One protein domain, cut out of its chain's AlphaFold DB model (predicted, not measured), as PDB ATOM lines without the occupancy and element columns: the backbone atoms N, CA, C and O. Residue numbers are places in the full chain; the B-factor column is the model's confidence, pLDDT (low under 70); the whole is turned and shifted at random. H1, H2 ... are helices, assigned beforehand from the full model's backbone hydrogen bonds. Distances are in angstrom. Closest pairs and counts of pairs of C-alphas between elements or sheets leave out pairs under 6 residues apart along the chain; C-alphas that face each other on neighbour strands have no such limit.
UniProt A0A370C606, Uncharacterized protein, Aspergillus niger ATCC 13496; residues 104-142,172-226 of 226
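Overview. This is residues 104 to 142 and 172 to 226 of the 226 residues of an uncharacterized protein of Aspergillus niger ATCC 13496 (UniProt A0A370C606). One long helix, H1, makes the longest axis; H4 runs back side by side with its first part, and H3 folds against H4 as a helical hairpin whose closed end meets H1 partway along. The short helix H2 sits by H3 and H4, away from H1, while residues 130 to 142, of which 130 to 138 belong to H1, stick out free. The printed part has 94 residues, with four named helices in the order H1, H2, H3, H4 and no named strand, and its class is all helix. It is loose, with a radius of gyration of the C-alphas of 17.4 A, and spans 67 by 29 by 15 A.

Arrangement. H1, residues 107 to 138, touches H4, residues 204 to 225, with its residues 107 to 122 alone. Their closest C-alphas, those of Gly 118 and Ala 206, are 4.4 A apart, and they run opposite ways at a shallow tilt of 19 degrees. H1 also touches H3, residues 188 to 202, through residues 121 to 126 of H1 and 201 to 202 of H3 alone. The closest C-alphas there, those of Gly 122 and Phe 202, are 4.3 A apart, and the two helices run the same way at a steep tilt of 55 degrees. H3 and H4 form a helical hairpin and touch, with the C-alphas of Thr 199 and Ala 207 closest at 5.2 A; they run opposite ways at a steep tilt of 43 degrees. Of these three touching pairs one is at a shallow tilt, and the packing is mostly crossed, but only just. H2, residues 172 to 180, is close to H4 but not clearly touching, with the C-alphas of Tyr 175 and Arg 215 closest at 7.3 A; the two run the same way at a shallow tilt of 18 degrees. H2 and H3 are near each other, while H1 and H2 are apart. In H1, H2, H3 and H4 every O i to N i+4 pair is within hydrogen-bond range.

Along the chain. H1 runs from Met 107, C-alpha at (-12.527, -21.708, -59.062), to Ala 138, C-alpha at (2.095, -30.117, -16.157), a length of 46.1 A. H2, Leu 172 to Leu 180, measures 12.4 A. H3, Trp 188 to Phe 202, measures 20.8 A. H4, Leu 204 to Gln 225, measures 32.0 A and ends with C-alpha 225 at (-8.154, -29.482, -72.032).

Size, cuts and confidence. The C-alphas farthest apart, those of Pro 142 and His 226, are 67.1 A apart. Residues 143 to 171 are not printed, and C-alphas 142 and 172 stand 47.2 A apart across this cut, which lies in the link from H1 to H2. The link from H2 to H3 is short and that from H3 to H4 is tight. The mean pLDDT of the printed part is 81.4; residues 128 to 142 and residue 226 are under 70.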
ATOM      1  N   ASP A 104     -14.133 -22.415 -65.460       75.94
ATOM      2  CA  ASP A 104     -13.292 -22.115 -64.295       75.94
ATOM      3  C   ASP A 104     -13.757 -20.890 -63.485       75.94
ATOM      4  O   ASP A 104     -13.121 -20.526 -62.492       75.94
ATOM      5  N   ALA A 105     -14.877 -20.261 -63.855       78.94
ATOM      6  CA  ALA A 105     -15.341 -19.014 -63.239       78.94
ATOM      7  C   ALA A 105     -15.651 -19.131 -61.729       78.94
ATOM      8  O   ALA A 105     -15.690 -18.128 -61.008       78.94
ATOM      9  N   ASP A 106     -15.895 -20.344 -61.233       80.56
ATOM     10  CA  ASP A 106     -16.161 -20.649 -59.827       80.56
ATOM     11  C   ASP A 106     -14.891 -20.980 -59.019       80.56
ATOM     12  O   ASP A 106     -14.903 -20.899 -57.785       80.56
ATOM     13  N   MET A 107     -13.771 -21.268 -59.694       85.00
ATOM     14  CA  MET A 107     -12.527 -21.708 -59.062       85.00
ATOM     15  C   MET A 107     -11.951 -20.767 -58.018       85.00
ATOM     16  O   MET A 107     -11.526 -21.259 -56.970       85.00
ATOM     17  N   PRO A 108     -11.910 -19.440 -58.234       87.38
ATOM     18  CA  PRO A 108     -11.367 -18.532 -57.231       87.38
ATOM     19  C   PRO A 108     -12.104 -18.646 -55.890       87.38
ATOM     20  O   PRO A 108     -11.477 -18.652 -54.833       87.38
ATOM     21  N   TYR A 109     -13.427 -18.814 -55.926       85.19
ATOM     22  CA  TYR A 109     -14.255 -18.943 -54.729       85.19
ATOM     23  C   TYR A 109     -14.083 -20.312 -54.061       85.19
ATOM     24  O   TYR A 109     -13.973 -20.384 -52.837       85.19
ATOM     25  N   MET A 110     -13.986 -21.384 -54.856       86.00
ATOM     26  CA  MET A 110     -13.684 -22.730 -54.351       86.00
ATOM     27  C   MET A 110     -12.316 -22.773 -53.664       86.00
ATOM     28  O   MET A 110     -12.221 -23.269 -52.543       86.00
ATOM     29  N   ARG A 111     -11.288 -22.175 -54.286       91.19
ATOM     30  CA  ARG A 111      -9.935 -22.010 -53.726       91.19
ATOM     31  C   ARG A 111      -9.973 -21.373 -52.354       91.19
ATOM     32  O   ARG A 111      -9.460 -21.939 -51.392       91.19
ATOM     33  N   ILE A 112     -10.631 -20.221 -52.252       89.81
ATOM     34  CA  ILE A 112     -10.808 -19.530 -50.974       89.81
ATOM     35  C   ILE A 112     -11.490 -20.461 -49.963       89.81
ATOM     36  O   ILE A 112     -11.049 -20.539 -48.817       89.81
ATOM     37  N   ALA A 113     -12.511 -21.216 -50.373       87.75
ATOM     38  CA  ALA A 113     -13.237 -22.107 -49.479       87.75
ATOM     39  C   ALA A 113     -12.384 -23.230 -48.890       87.75
ATOM     40  O   ALA A 113     -12.256 -23.317 -47.668       87.75
ATOM     41  N   TYR A 114     -11.758 -24.073 -49.709       90.06
ATOM     42  CA  TYR A 114     -10.981 -25.177 -49.144       90.06
ATOM     43  C   TYR A 114      -9.681 -24.708 -48.476       90.06
ATOM     44  O   TYR A 114      -9.252 -25.349 -47.516       90.06
ATOM     45  N   TYR A 115      -9.074 -23.584 -48.891       92.31
ATOM     46  CA  TYR A 115      -7.917 -23.026 -48.180       92.31
ATOM     47  C   TYR A 115      -8.296 -22.479 -46.805       92.31
ATOM     48  O   TYR A 115      -7.602 -22.765 -45.832       92.31
ATOM     49  N   THR A 116      -9.399 -21.734 -46.692       87.81
ATOM     50  CA  THR A 116      -9.855 -21.200 -45.397       87.81
ATOM     51  C   THR A 116     -10.293 -22.320 -44.458       87.81
ATOM     52  O   THR A 116      -9.830 -22.366 -43.319       87.81
ATOM     53  N   CYS A 117     -11.092 -23.279 -44.937       87.31
ATOM     54  CA  CYS A 117     -11.491 -24.454 -44.160       87.31
ATOM     55  C   CYS A 117     -10.280 -25.297 -43.732       87.31
ATOM     56  O   CYS A 117     -10.185 -25.702 -42.572       87.31
ATOM     57  N   GLY A 118      -9.331 -25.531 -44.645       89.25
ATOM     58  CA  GLY A 118      -8.093 -26.257 -44.363       89.25
ATOM     59  C   GLY A 118      -7.216 -25.549 -43.328       89.25
ATOM     60  O   GLY A 118      -6.752 -26.187 -42.385       89.25
ATOM     61  N   LEU A 119      -7.039 -24.230 -43.451       91.06
ATOM     62  CA  LEU A 119      -6.233 -23.422 -42.536       91.06
ATOM     63  C   LEU A 119      -6.857 -23.342 -41.140       91.06
ATOM     64  O   LEU A 119      -6.161 -23.577 -40.155       91.06
ATOM     65  N   LEU A 120      -8.163 -23.077 -41.046       86.88
ATOM     66  CA  LEU A 120      -8.883 -23.045 -39.770       86.88
ATOM     67  C   LEU A 120      -8.833 -24.409 -39.076       86.88
ATOM     68  O   LEU A 120      -8.514 -24.491 -37.889       86.88
ATOM     69  N   SER A 121      -9.078 -25.490 -39.822       85.25
ATOM     70  CA  SER A 121      -8.977 -26.847 -39.285       85.25
ATOM     71  C   SER A 121      -7.554 -27.185 -38.836       85.25
ATOM     72  O   SER A 121      -7.377 -27.809 -37.788       85.25
ATOM     73  N   GLY A 122      -6.546 -26.797 -39.619       84.94
ATOM     74  CA  GLY A 122      -5.139 -27.022 -39.309       84.94
ATOM     75  C   GLY A 122      -4.703 -26.278 -38.051       84.94
ATOM     76  O   GLY A 122      -4.119 -26.876 -37.147       84.94
ATOM     77  N   ALA A 123      -5.055 -24.994 -37.954       84.81
ATOM     78  CA  ALA A 123      -4.778 -24.157 -36.792       84.81
ATOM     79  C   ALA A 123      -5.428 -24.725 -35.523       84.81
ATOM     80  O   ALA A 123      -4.755 -24.865 -34.502       84.81
ATOM     81  N   MET A 124      -6.698 -25.138 -35.604       79.44
ATOM     82  CA  MET A 124      -7.411 -25.746 -34.478       79.44
ATOM     83  C   MET A 124      -6.741 -27.048 -34.012       79.44
ATOM     84  O   MET A 124      -6.538 -27.254 -32.817       79.44
ATOM     85  N   SER A 125      -6.332 -27.909 -34.949       77.50
ATOM     86  CA  SER A 125      -5.632 -29.169 -34.663       77.50
ATOM     87  C   SER A 125      -4.258 -28.956 -34.015       77.50
ATOM     88  O   SER A 125      -3.871 -29.668 -33.083       77.50
ATOM     89  N   ILE A 126      -3.491 -27.967 -34.484       77.75
ATOM     90  CA  ILE A 126      -2.198 -27.598 -33.889       77.75
ATOM     91  C   ILE A 126      -2.404 -27.024 -32.484       77.75
ATOM     92  O   ILE A 126      -1.740 -27.466 -31.548       77.75
ATOM     93  N   MET A 127      -3.352 -26.098 -32.315       75.19
ATOM     94  CA  MET A 127      -3.674 -25.493 -31.022       75.19
ATOM     95  C   MET A 127      -4.097 -26.549 -29.996       75.19
ATOM     96  O   MET A 127      -3.598 -26.544 -28.873       75.19
ATOM     97  N   TRP A 128      -4.956 -27.496 -30.388       68.56
ATOM     98  CA  TRP A 128      -5.396 -28.582 -29.514       68.56
ATOM     99  C   TRP A 128      -4.233 -29.479 -29.074       68.56
ATOM    100  O   TRP A 128      -4.092 -29.779 -27.889       68.56
ATOM    101  N   ARG A 129      -3.345 -29.857 -30.002       68.69
ATOM    102  CA  ARG A 129      -2.147 -30.653 -29.679       68.69
ATOM    103  C   ARG A 129      -1.166 -29.900 -28.784       68.69
ATOM    104  O   ARG A 129      -0.610 -30.504 -27.870       68.69
ATOM    105  N   ALA A 130      -0.987 -28.598 -29.000       69.56
ATOM    106  CA  ALA A 130      -0.149 -27.748 -28.155       69.56
ATOM    107  C   ALA A 130      -0.727 -27.577 -26.738       69.56
ATOM    108  O   ALA A 130       0.014 -27.550 -25.756       69.56
ATOM    109  N   LEU A 131      -2.053 -27.492 -26.606       67.19
ATOM    110  CA  LEU A 131      -2.720 -27.440 -25.306       67.19
ATOM    111  C   LEU A 131      -2.619 -28.789 -24.572       67.19
ATOM    112  O   LEU A 131      -2.291 -28.830 -23.386       67.19
ATOM    113  N   ALA A 132      -2.814 -29.895 -25.293       62.44
ATOM    114  CA  ALA A 132      -2.663 -31.242 -24.754       62.44
ATOM    115  C   ALA A 132      -1.224 -31.512 -24.280       62.44
ATOM    116  O   ALA A 132      -1.036 -32.032 -23.180       62.44
ATOM    117  N   SER A 133      -0.200 -31.109 -25.041       59.66
ATOM    118  CA  SER A 133       1.204 -31.297 -24.648       59.66
ATOM    119  C   SER A 133       1.595 -30.481 -23.411       59.66
ATOM    120  O   SER A 133       2.312 -30.994 -22.551       59.66
ATOM    121  N   ARG A 134       1.058 -29.261 -23.249       57.69
ATOM    122  CA  ARG A 134       1.201 -28.476 -22.007       57.69
ATOM    123  C   ARG A 134       0.572 -29.178 -20.803       57.69
ATOM    124  O   ARG A 134       1.174 -29.187 -19.735       57.69
ATOM    125  N   SER A 135      -0.594 -29.807 -20.975       54.12
ATOM    126  CA  SER A 135      -1.241 -30.583 -19.903       54.12
ATOM    127  C   SER A 135      -0.425 -31.817 -19.491       54.12
ATOM    128  O   SER A 135      -0.356 -32.148 -18.310       54.12
ATOM    129  N   LEU A 136       0.251 -32.464 -20.449       49.88
ATOM    130  CA  LEU A 136       1.117 -33.618 -20.197       49.88
ATOM    131  C   LEU A 136       2.417 -33.212 -19.487       49.88
ATOM    132  O   LEU A 136       2.836 -33.910 -18.568       49.88
ATOM    133  N   TYR A 137       3.008 -32.064 -19.837       49.41
ATOM    134  CA  TYR A 137       4.157 -31.494 -19.117       49.41
ATOM    135  C   TYR A 137       3.790 -30.997 -17.708       49.41
ATOM    136  O   TYR A 137       4.580 -31.134 -16.784       49.41
ATOM    137  N   ALA A 138       2.578 -30.477 -17.496       47.62
ATOM    138  CA  ALA A 138       2.095 -30.117 -16.157       47.62
ATOM    139  C   ALA A 138       1.877 -31.343 -15.242       47.62
ATOM    140  O   ALA A 138       1.821 -31.207 -14.018       47.62
ATOM    141  N   ARG A 139       1.779 -32.543 -15.830       43.25
ATOM    142  CA  ARG A 139       1.589 -33.830 -15.146       43.25
ATOM    143  C   ARG A 139       2.882 -34.403 -14.544       43.25
ATOM    144  O   ARG A 139       2.798 -35.340 -13.758       43.25
ATOM    145  N   SER A 140       4.055 -33.861 -14.893       49.69
ATOM    146  CA  SER A 140       5.358 -34.288 -14.351       49.69
ATOM    147  C   SER A 140       5.819 -33.490 -13.123       49.69
ATOM    148  O   SER A 140       6.855 -33.815 -12.547       49.69
ATOM    149  N   LEU A 141       5.053 -32.481 -12.685       46.56
ATOM    150  CA  LEU A 141       5.330 -31.715 -11.468       46.56
ATOM    151  C   LEU A 141       4.394 -32.152 -10.322       46.56
ATOM    152  O   LEU A 141       3.175 -32.091 -10.478       46.56
ATOM    153  N   PRO A 142       4.925 -32.552  -9.150       47.28
ATOM    154  CA  PRO A 142       4.153 -33.204  -8.083       47.28
ATOM    155  C   PRO A 142       3.111 -32.311  -7.382       47.28
ATOM    156  O   PRO A 142       2.245 -32.823  -6.681       47.28
ATOM    157  N   LEU A 172     -10.732 -41.201 -51.562       89.56
ATOM    158  CA  LEU A 172      -9.944 -42.231 -52.243       89.56
ATOM    159  C   LEU A 172     -10.750 -42.938 -53.342       89.56
ATOM    160  O   LEU A 172     -10.188 -43.229 -54.399       89.56
ATOM    161  N   PHE A 173     -12.047 -43.182 -53.126       87.31
ATOM    162  CA  PHE A 173     -12.925 -43.712 -54.171       87.31
ATOM    163  C   PHE A 173     -13.083 -42.723 -55.330       87.31
ATOM    164  O   PHE A 173     -12.909 -43.115 -56.480       87.31
ATOM    165  N   GLU A 174     -13.273 -41.435 -55.048       86.12
ATOM    166  CA  GLU A 174     -13.323 -40.388 -56.081       86.12
ATOM    167  C   GLU A 174     -12.020 -40.322 -56.896       86.12
ATOM    168  O   GLU A 174     -12.045 -40.264 -58.123       86.12
ATOM    169  N   TYR A 175     -10.858 -40.404 -56.240       89.25
ATOM    170  CA  TYR A 175      -9.566 -40.447 -56.931       89.25
ATOM    171  C   TYR A 175      -9.387 -41.702 -57.781       89.25
ATOM    172  O   TYR A 175      -8.766 -41.638 -58.845       89.25
ATOM    173  N   LYS A 176      -9.921 -42.845 -57.335       88.38
ATOM    174  CA  LYS A 176      -9.937 -44.073 -58.133       88.38
ATOM    175  C   LYS A 176     -10.736 -43.860 -59.416       88.38
ATOM    176  O   LYS A 176     -10.229 -44.186 -60.488       88.38
ATOM    177  N   ASP A 177     -11.920 -43.271 -59.316       85.88
ATOM    178  CA  ASP A 177     -12.783 -43.023 -60.470       85.88
ATOM    179  C   ASP A 177     -12.171 -41.988 -61.423       85.88
ATOM    180  O   ASP A 177     -12.135 -42.206 -62.634       85.88
ATOM    181  N   MET A 178     -11.561 -40.922 -60.896       86.00
ATOM    182  CA  MET A 178     -10.827 -39.941 -61.705       86.00
ATOM    183  C   MET A 178      -9.628 -40.547 -62.436       86.00
ATOM    184  O   MET A 178      -9.353 -40.181 -63.579       86.00
ATOM    185  N   LYS A 179      -8.908 -41.486 -61.809       88.06
ATOM    186  CA  LYS A 179      -7.823 -42.221 -62.476       88.06
ATOM    187  C   LYS A 179      -8.337 -43.104 -63.601       88.06
ATOM    188  O   LYS A 179      -7.724 -43.134 -64.664       88.06
ATOM    189  N   LEU A 180      -9.453 -43.802 -63.385       85.81
ATOM    190  CA  LEU A 180     -10.097 -44.608 -64.426       85.81
ATOM    191  C   LEU A 180     -10.553 -43.734 -65.604       85.81
ATOM    192  O   LEU A 180     -10.386 -44.129 -66.756       85.81
ATOM    193  N   ALA A 181     -11.033 -42.520 -65.324       83.19
ATOM    194  CA  ALA A 181     -11.383 -41.513 -66.324       83.19
ATOM    195  C   ALA A 181     -10.169 -40.787 -66.945       83.19
ATOM    196  O   ALA A 181     -10.352 -39.930 -67.806       83.19
ATOM    197  N   LYS A 182      -8.932 -41.110 -66.531       84.31
ATOM    198  CA  LYS A 182      -7.685 -40.439 -66.947       84.31
ATOM    199  C   LYS A 182      -7.672 -38.921 -66.692       84.31
ATOM    200  O   LYS A 182      -6.955 -38.189 -67.365       84.31
ATOM    201  N   ALA A 183      -8.430 -38.454 -65.700       83.31
ATOM    202  CA  ALA A 183      -8.489 -37.044 -65.309       83.31
ATOM    203  C   ALA A 183      -7.331 -36.619 -64.380       83.31
ATOM    204  O   ALA A 183      -7.142 -35.432 -64.123       83.31
ATOM    205  N   ILE A 184      -6.559 -37.576 -63.846       87.50
ATOM    206  CA  ILE A 184      -5.438 -37.322 -62.932       87.50
ATOM    207  C   ILE A 184      -4.251 -38.244 -63.234       87.50
ATOM    208  O   ILE A 184      -4.427 -39.449 -63.409       87.50
ATOM    209  N   ASP A 185      -3.041 -37.679 -63.221       87.50
ATOM    210  CA  ASP A 185      -1.776 -38.388 -63.497       87.50
ATOM    211  C   ASP A 185      -0.917 -38.620 -62.232       87.50
ATOM    212  O   ASP A 185       0.279 -38.894 -62.273       87.50
ATOM    213  N   LEU A 186      -1.505 -38.488 -61.039       89.06
ATOM    214  CA  LEU A 186      -0.769 -38.717 -59.793       89.06
ATOM    215  C   LEU A 186      -0.599 -40.204 -59.513       89.06
ATOM    216  O   LEU A 186      -1.555 -40.976 -59.576       89.06
ATOM    217  N   SER A 187       0.584 -40.614 -59.057       92.25
ATOM    218  CA  SER A 187       0.779 -41.959 -58.512       92.25
ATOM    219  C   SER A 187      -0.021 -42.156 -57.214       92.25
ATOM    220  O   SER A 187      -0.273 -41.220 -56.453       92.25
ATOM    221  N   TRP A 188      -0.461 -43.393 -56.951       92.94
ATOM    222  CA  TRP A 188      -1.186 -43.714 -55.709       92.94
ATOM    223  C   TRP A 188      -0.325 -43.481 -54.468       92.94
ATOM    224  O   TRP A 188      -0.822 -42.993 -53.457       92.94
ATOM    225  N   SER A 189       0.973 -43.769 -54.571       91.62
ATOM    226  CA  SER A 189       1.939 -43.511 -53.509       91.62
ATOM    227  C   SER A 189       2.048 -42.021 -53.187       91.62
ATOM    228  O   SER A 189       2.052 -41.674 -52.012       91.62
ATOM    229  N   CYS A 190       2.057 -41.142 -54.196       92.75
ATOM    230  CA  CYS A 190       2.076 -39.695 -53.985       92.75
ATOM    231  C   CYS A 190       0.822 -39.211 -53.242       92.75
ATOM    232  O   CYS A 190       0.944 -38.497 -52.249       92.75
ATOM    233  N   LEU A 191      -0.373 -39.654 -53.656       92.12
ATOM    234  CA  LEU A 191      -1.631 -39.284 -52.991       92.12
ATOM    235  C   LEU A 191      -1.661 -39.726 -51.525       92.12
ATOM    236  O   LEU A 191      -2.011 -38.935 -50.649       92.12
ATOM    237  N   ILE A 192      -1.268 -40.973 -51.253       91.06
ATOM    238  CA  ILE A 192      -1.248 -41.518 -49.892       91.06
ATOM    239  C   ILE A 192      -0.202 -40.790 -49.045       91.06
ATOM    240  O   ILE A 192      -0.521 -40.366 -47.940       91.06
ATOM    241  N   LEU A 193       1.018 -40.601 -49.557       92.38
ATOM    242  CA  LEU A 193       2.102 -39.929 -48.838       92.38
ATOM    243  C   LEU A 193       1.765 -38.467 -48.522       92.38
ATOM    244  O   LEU A 193       1.993 -37.996 -47.410       92.38
ATOM    245  N   LEU A 194       1.202 -37.740 -49.488       92.25
ATOM    246  CA  LEU A 194       0.796 -36.355 -49.289       92.25
ATOM    247  C   LEU A 194      -0.349 -36.266 -48.271       92.25
ATOM    248  O   LEU A 194      -0.297 -35.451 -47.350       92.25
ATOM    249  N   GLY A 195      -1.355 -37.136 -48.397       89.50
ATOM    250  CA  GLY A 195      -2.479 -37.198 -47.468       89.50
ATOM    251  C   GLY A 195      -2.045 -37.525 -46.036       89.50
ATOM    252  O   GLY A 195      -2.506 -36.873 -45.095       89.50
ATOM    253  N   THR A 196      -1.128 -38.480 -45.849       86.88
ATOM    254  CA  THR A 196      -0.600 -38.833 -44.521       86.88
ATOM    255  C   THR A 196       0.242 -37.708 -43.931       86.88
ATOM    256  O   THR A 196       0.065 -37.392 -42.755       86.88
ATOM    257  N   LEU A 197       1.082 -37.041 -44.729       89.81
ATOM    258  CA  LEU A 197       1.879 -35.899 -44.275       89.81
ATOM    259  C   LEU A 197       0.989 -34.734 -43.818       89.81
ATOM    260  O   LEU A 197       1.178 -34.206 -42.724       89.81
ATOM    261  N   ILE A 198      -0.021 -34.365 -44.613       89.50
ATOM    262  CA  ILE A 198      -0.974 -33.306 -44.245       89.50
ATOM    263  C   ILE A 198      -1.755 -33.707 -42.992       89.50
ATOM    264  O   ILE A 198      -1.932 -32.889 -42.092       89.50
ATOM    265  N   THR A 199      -2.177 -34.968 -42.889       86.75
ATOM    266  CA  THR A 199      -2.883 -35.472 -41.704       86.75
ATOM    267  C   THR A 199      -2.012 -35.386 -40.453       86.75
ATOM    268  O   THR A 199      -2.488 -34.968 -39.399       86.75
ATOM    269  N   LEU A 200      -0.728 -35.729 -40.558       81.81
ATOM    270  CA  LEU A 200       0.209 -35.664 -39.442       81.81
ATOM    271  C   LEU A 200       0.458 -34.216 -39.005       81.81
ATOM    272  O   LEU A 200       0.434 -33.917 -37.811       81.81
ATOM    273  N   VAL A 201       0.654 -33.298 -39.953       84.62
ATOM    274  CA  VAL A 201       1.006 -31.900 -39.658       84.62
ATOM    275  C   VAL A 201      -0.212 -31.068 -39.270       84.62
ATOM    276  O   VAL A 201      -0.154 -30.331 -38.292       84.62
ATOM    277  N   PHE A 202      -1.338 -31.211 -39.965       84.56
ATOM    278  CA  PHE A 202      -2.514 -30.345 -39.827       84.56
ATOM    279  C   PHE A 202      -3.764 -31.070 -39.304       84.56
ATOM    280  O   PHE A 202      -4.726 -30.426 -38.899       84.56
ATOM    281  N   GLY A 203      -3.760 -32.399 -39.218       84.19
ATOM    282  CA  GLY A 203      -4.905 -33.202 -38.774       84.19
ATOM    283  C   GLY A 203      -5.802 -33.689 -39.918       84.19
ATOM    284  O   GLY A 203      -5.703 -33.236 -41.058       84.19
ATOM    285  N   LEU A 204      -6.708 -34.624 -39.597       86.94
ATOM    286  CA  LEU A 204      -7.558 -35.312 -40.581       86.94
ATOM    287  C   LEU A 204      -8.489 -34.367 -41.354       86.94
ATOM    288  O   LEU A 204      -8.640 -34.512 -42.563       86.94
ATOM    289  N   ALA A 205      -9.123 -33.409 -40.675       84.88
ATOM    290  CA  ALA A 205     -10.084 -32.513 -41.317       84.88
ATOM    291  C   ALA A 205      -9.411 -31.556 -42.321       84.88
ATOM    292  O   ALA A 205      -9.960 -31.306 -43.394       84.88
ATOM    293  N   ALA A 206      -8.183 -31.103 -42.045       88.12
ATOM    294  CA  ALA A 206      -7.397 -30.330 -43.003       88.12
ATOM    295  C   ALA A 206      -7.002 -31.181 -44.222       88.12
ATOM    296  O   ALA A 206      -7.136 -30.725 -45.356       88.12
ATOM    297  N   ALA A 207      -6.584 -32.434 -44.002       90.81
ATOM    298  CA  ALA A 207      -6.282 -33.372 -45.084       90.81
ATOM    299  C   ALA A 207      -7.501 -33.659 -45.970       90.81
ATOM    300  O   ALA A 207      -7.371 -33.685 -47.189       90.81
ATOM    301  N   LEU A 208      -8.688 -33.801 -45.373       90.44
ATOM    302  CA  LEU A 208      -9.945 -33.964 -46.099       90.44
ATOM    303  C   LEU A 208     -10.255 -32.743 -46.978       90.44
ATOM    304  O   LEU A 208     -10.516 -32.899 -48.166       90.44
ATOM    305  N   MET A 209     -10.194 -31.528 -46.424       91.31
ATOM    306  CA  MET A 209     -10.522 -30.305 -47.174       91.31
ATOM    307  C   MET A 209      -9.523 -30.025 -48.298       91.31
ATOM    308  O   MET A 209      -9.927 -29.724 -49.419       91.31
ATOM    309  N   LEU A 210      -8.223 -30.165 -48.030       92.75
ATOM    310  CA  LEU A 210      -7.183 -29.971 -49.044       92.75
ATOM    311  C   LEU A 210      -7.193 -31.090 -50.090       92.75
ATOM    312  O   LEU A 210      -7.013 -30.820 -51.276       92.75
ATOM    313  N   GLY A 211      -7.451 -32.331 -49.673       92.31
ATOM    314  CA  GLY A 211      -7.623 -33.467 -50.574       92.31
ATOM    315  C   GLY A 211      -8.831 -33.291 -51.490       92.31
ATOM    316  O   GLY A 211      -8.747 -33.601 -52.674       92.31
ATOM    317  N   TRP A 212      -9.930 -32.735 -50.986       91.19
ATOM    318  CA  TRP A 212     -11.076 -32.374 -51.816       91.19
ATOM    319  C   TRP A 212     -10.765 -31.193 -52.751       91.19
ATOM    320  O   TRP A 212     -11.079 -31.253 -53.933       91.19
ATOM    321  N   GLY A 213     -10.059 -30.162 -52.279       90.50
ATOM    322  CA  GLY A 213      -9.615 -29.053 -53.133       90.50
ATOM    323  C   GLY A 213      -8.698 -29.499 -54.279       90.50
ATOM    324  O   GLY A 213      -8.833 -29.029 -55.406       90.50
ATOM    325  N   LEU A 214      -7.805 -30.463 -54.031       91.50
ATOM    326  CA  LEU A 214      -6.935 -31.038 -55.062       91.50
ATOM    327  C   LEU A 214      -7.736 -31.765 -56.154       91.50
ATOM    328  O   LEU A 214      -7.438 -31.597 -57.336       91.50
ATOM    329  N   ARG A 215      -8.771 -32.527 -55.773       88.94
ATOM    330  CA  ARG A 215      -9.717 -33.164 -56.709       88.94
ATOM    331  C   ARG A 215     -10.336 -32.112 -57.628       88.94
ATOM    332  O   ARG A 215     -10.321 -32.274 -58.845       88.94
ATOM    333  N   GLU A 216     -10.816 -31.016 -57.048       87.38
ATOM    334  CA  GLU A 216     -11.413 -29.912 -57.795       87.38
ATOM    335  C   GLU A 216     -10.421 -29.267 -58.777       87.38
ATOM    336  O   GLU A 216     -10.758 -29.065 -59.939       87.38
ATOM    337  N   GLU A 217      -9.176 -29.008 -58.379       89.62
ATOM    338  CA  GLU A 217      -8.148 -28.466 -59.286       89.62
ATOM    339  C   GLU A 217      -7.885 -29.363 -60.505       89.62
ATOM    340  O   GLU A 217      -7.726 -28.859 -61.618       89.62
ATOM    341  N   TYR A 218      -7.854 -30.686 -60.321       88.12
ATOM    342  CA  TYR A 218      -7.683 -31.615 -61.442       88.12
ATOM    343  C   TYR A 218      -8.893 -31.629 -62.370       88.12
ATOM    344  O   TYR A 218      -8.716 -31.587 -63.586       88.12
ATOM    345  N   LEU A 219     -10.109 -31.612 -61.819       84.19
ATOM    346  CA  LEU A 219     -11.329 -31.526 -62.625       84.19
ATOM    347  C   LEU A 219     -11.387 -30.221 -63.432       84.19
ATOM    348  O   LEU A 219     -11.733 -30.259 -64.611       84.19
ATOM    349  N   ALA A 220     -10.977 -29.091 -62.844       82.50
ATOM    350  CA  ALA A 220     -10.895 -27.807 -63.543       82.50
ATOM    351  C   ALA A 220      -9.900 -27.846 -64.710       82.50
ATOM    352  O   ALA A 220     -10.221 -27.437 -65.821       82.50
ATOM    353  N   LYS A 221      -8.688 -28.362 -64.470       84.19
ATOM    354  CA  LYS A 221      -7.650 -28.471 -65.507       84.19
ATOM    355  C   LYS A 221      -8.078 -29.386 -66.645       84.19
ATOM    356  O   LYS A 221      -7.876 -29.048 -67.806       84.19
ATOM    357  N   TYR A 222      -8.685 -30.518 -66.305       79.94
ATOM    358  CA  TYR A 222      -9.182 -31.476 -67.281       79.94
ATOM    359  C   TYR A 222     -10.314 -30.886 -68.136       79.94
ATOM    360  O   TYR A 222     -10.341 -31.108 -69.341       79.94
ATOM    361  N   ALA A 223     -11.206 -30.077 -67.549       75.19
ATOM    362  CA  ALA A 223     -12.270 -29.382 -68.279       75.19
ATOM    363  C   ALA A 223     -11.759 -28.354 -69.301       75.19
ATOM    364  O   ALA A 223     -12.400 -28.143 -70.320       75.19
ATOM    365  N   ILE A 224     -10.603 -27.728 -69.064       73.88
ATOM    366  CA  ILE A 224     -10.011 -26.772 -70.017       73.88
ATOM    367  C   ILE A 224      -9.363 -27.494 -71.211       73.88
ATOM    368  O   ILE A 224      -9.267 -26.937 -72.302       73.88
ATOM    369  N   GLN A 225      -8.890 -28.726 -71.013       71.12
ATOM    370  CA  GLN A 225      -8.154 -29.482 -72.032       71.12
ATOM    371  C   GLN A 225      -9.058 -30.258 -73.006       71.12
ATOM    372  O   GLN A 225      -8.578 -30.644 -74.076       71.12
ATOM    373  N   HIS A 226     -10.324 -30.508 -72.649       60.25
ATOM    374  CA  HIS A 226     -11.279 -31.345 -73.392       60.25
ATOM    375  C   HIS A 226     -12.701 -30.803 -73.327       60.25
ATOM    376  O   HIS A 226     -13.296 -30.633 -74.410       60.25
TER     377      HIS A 226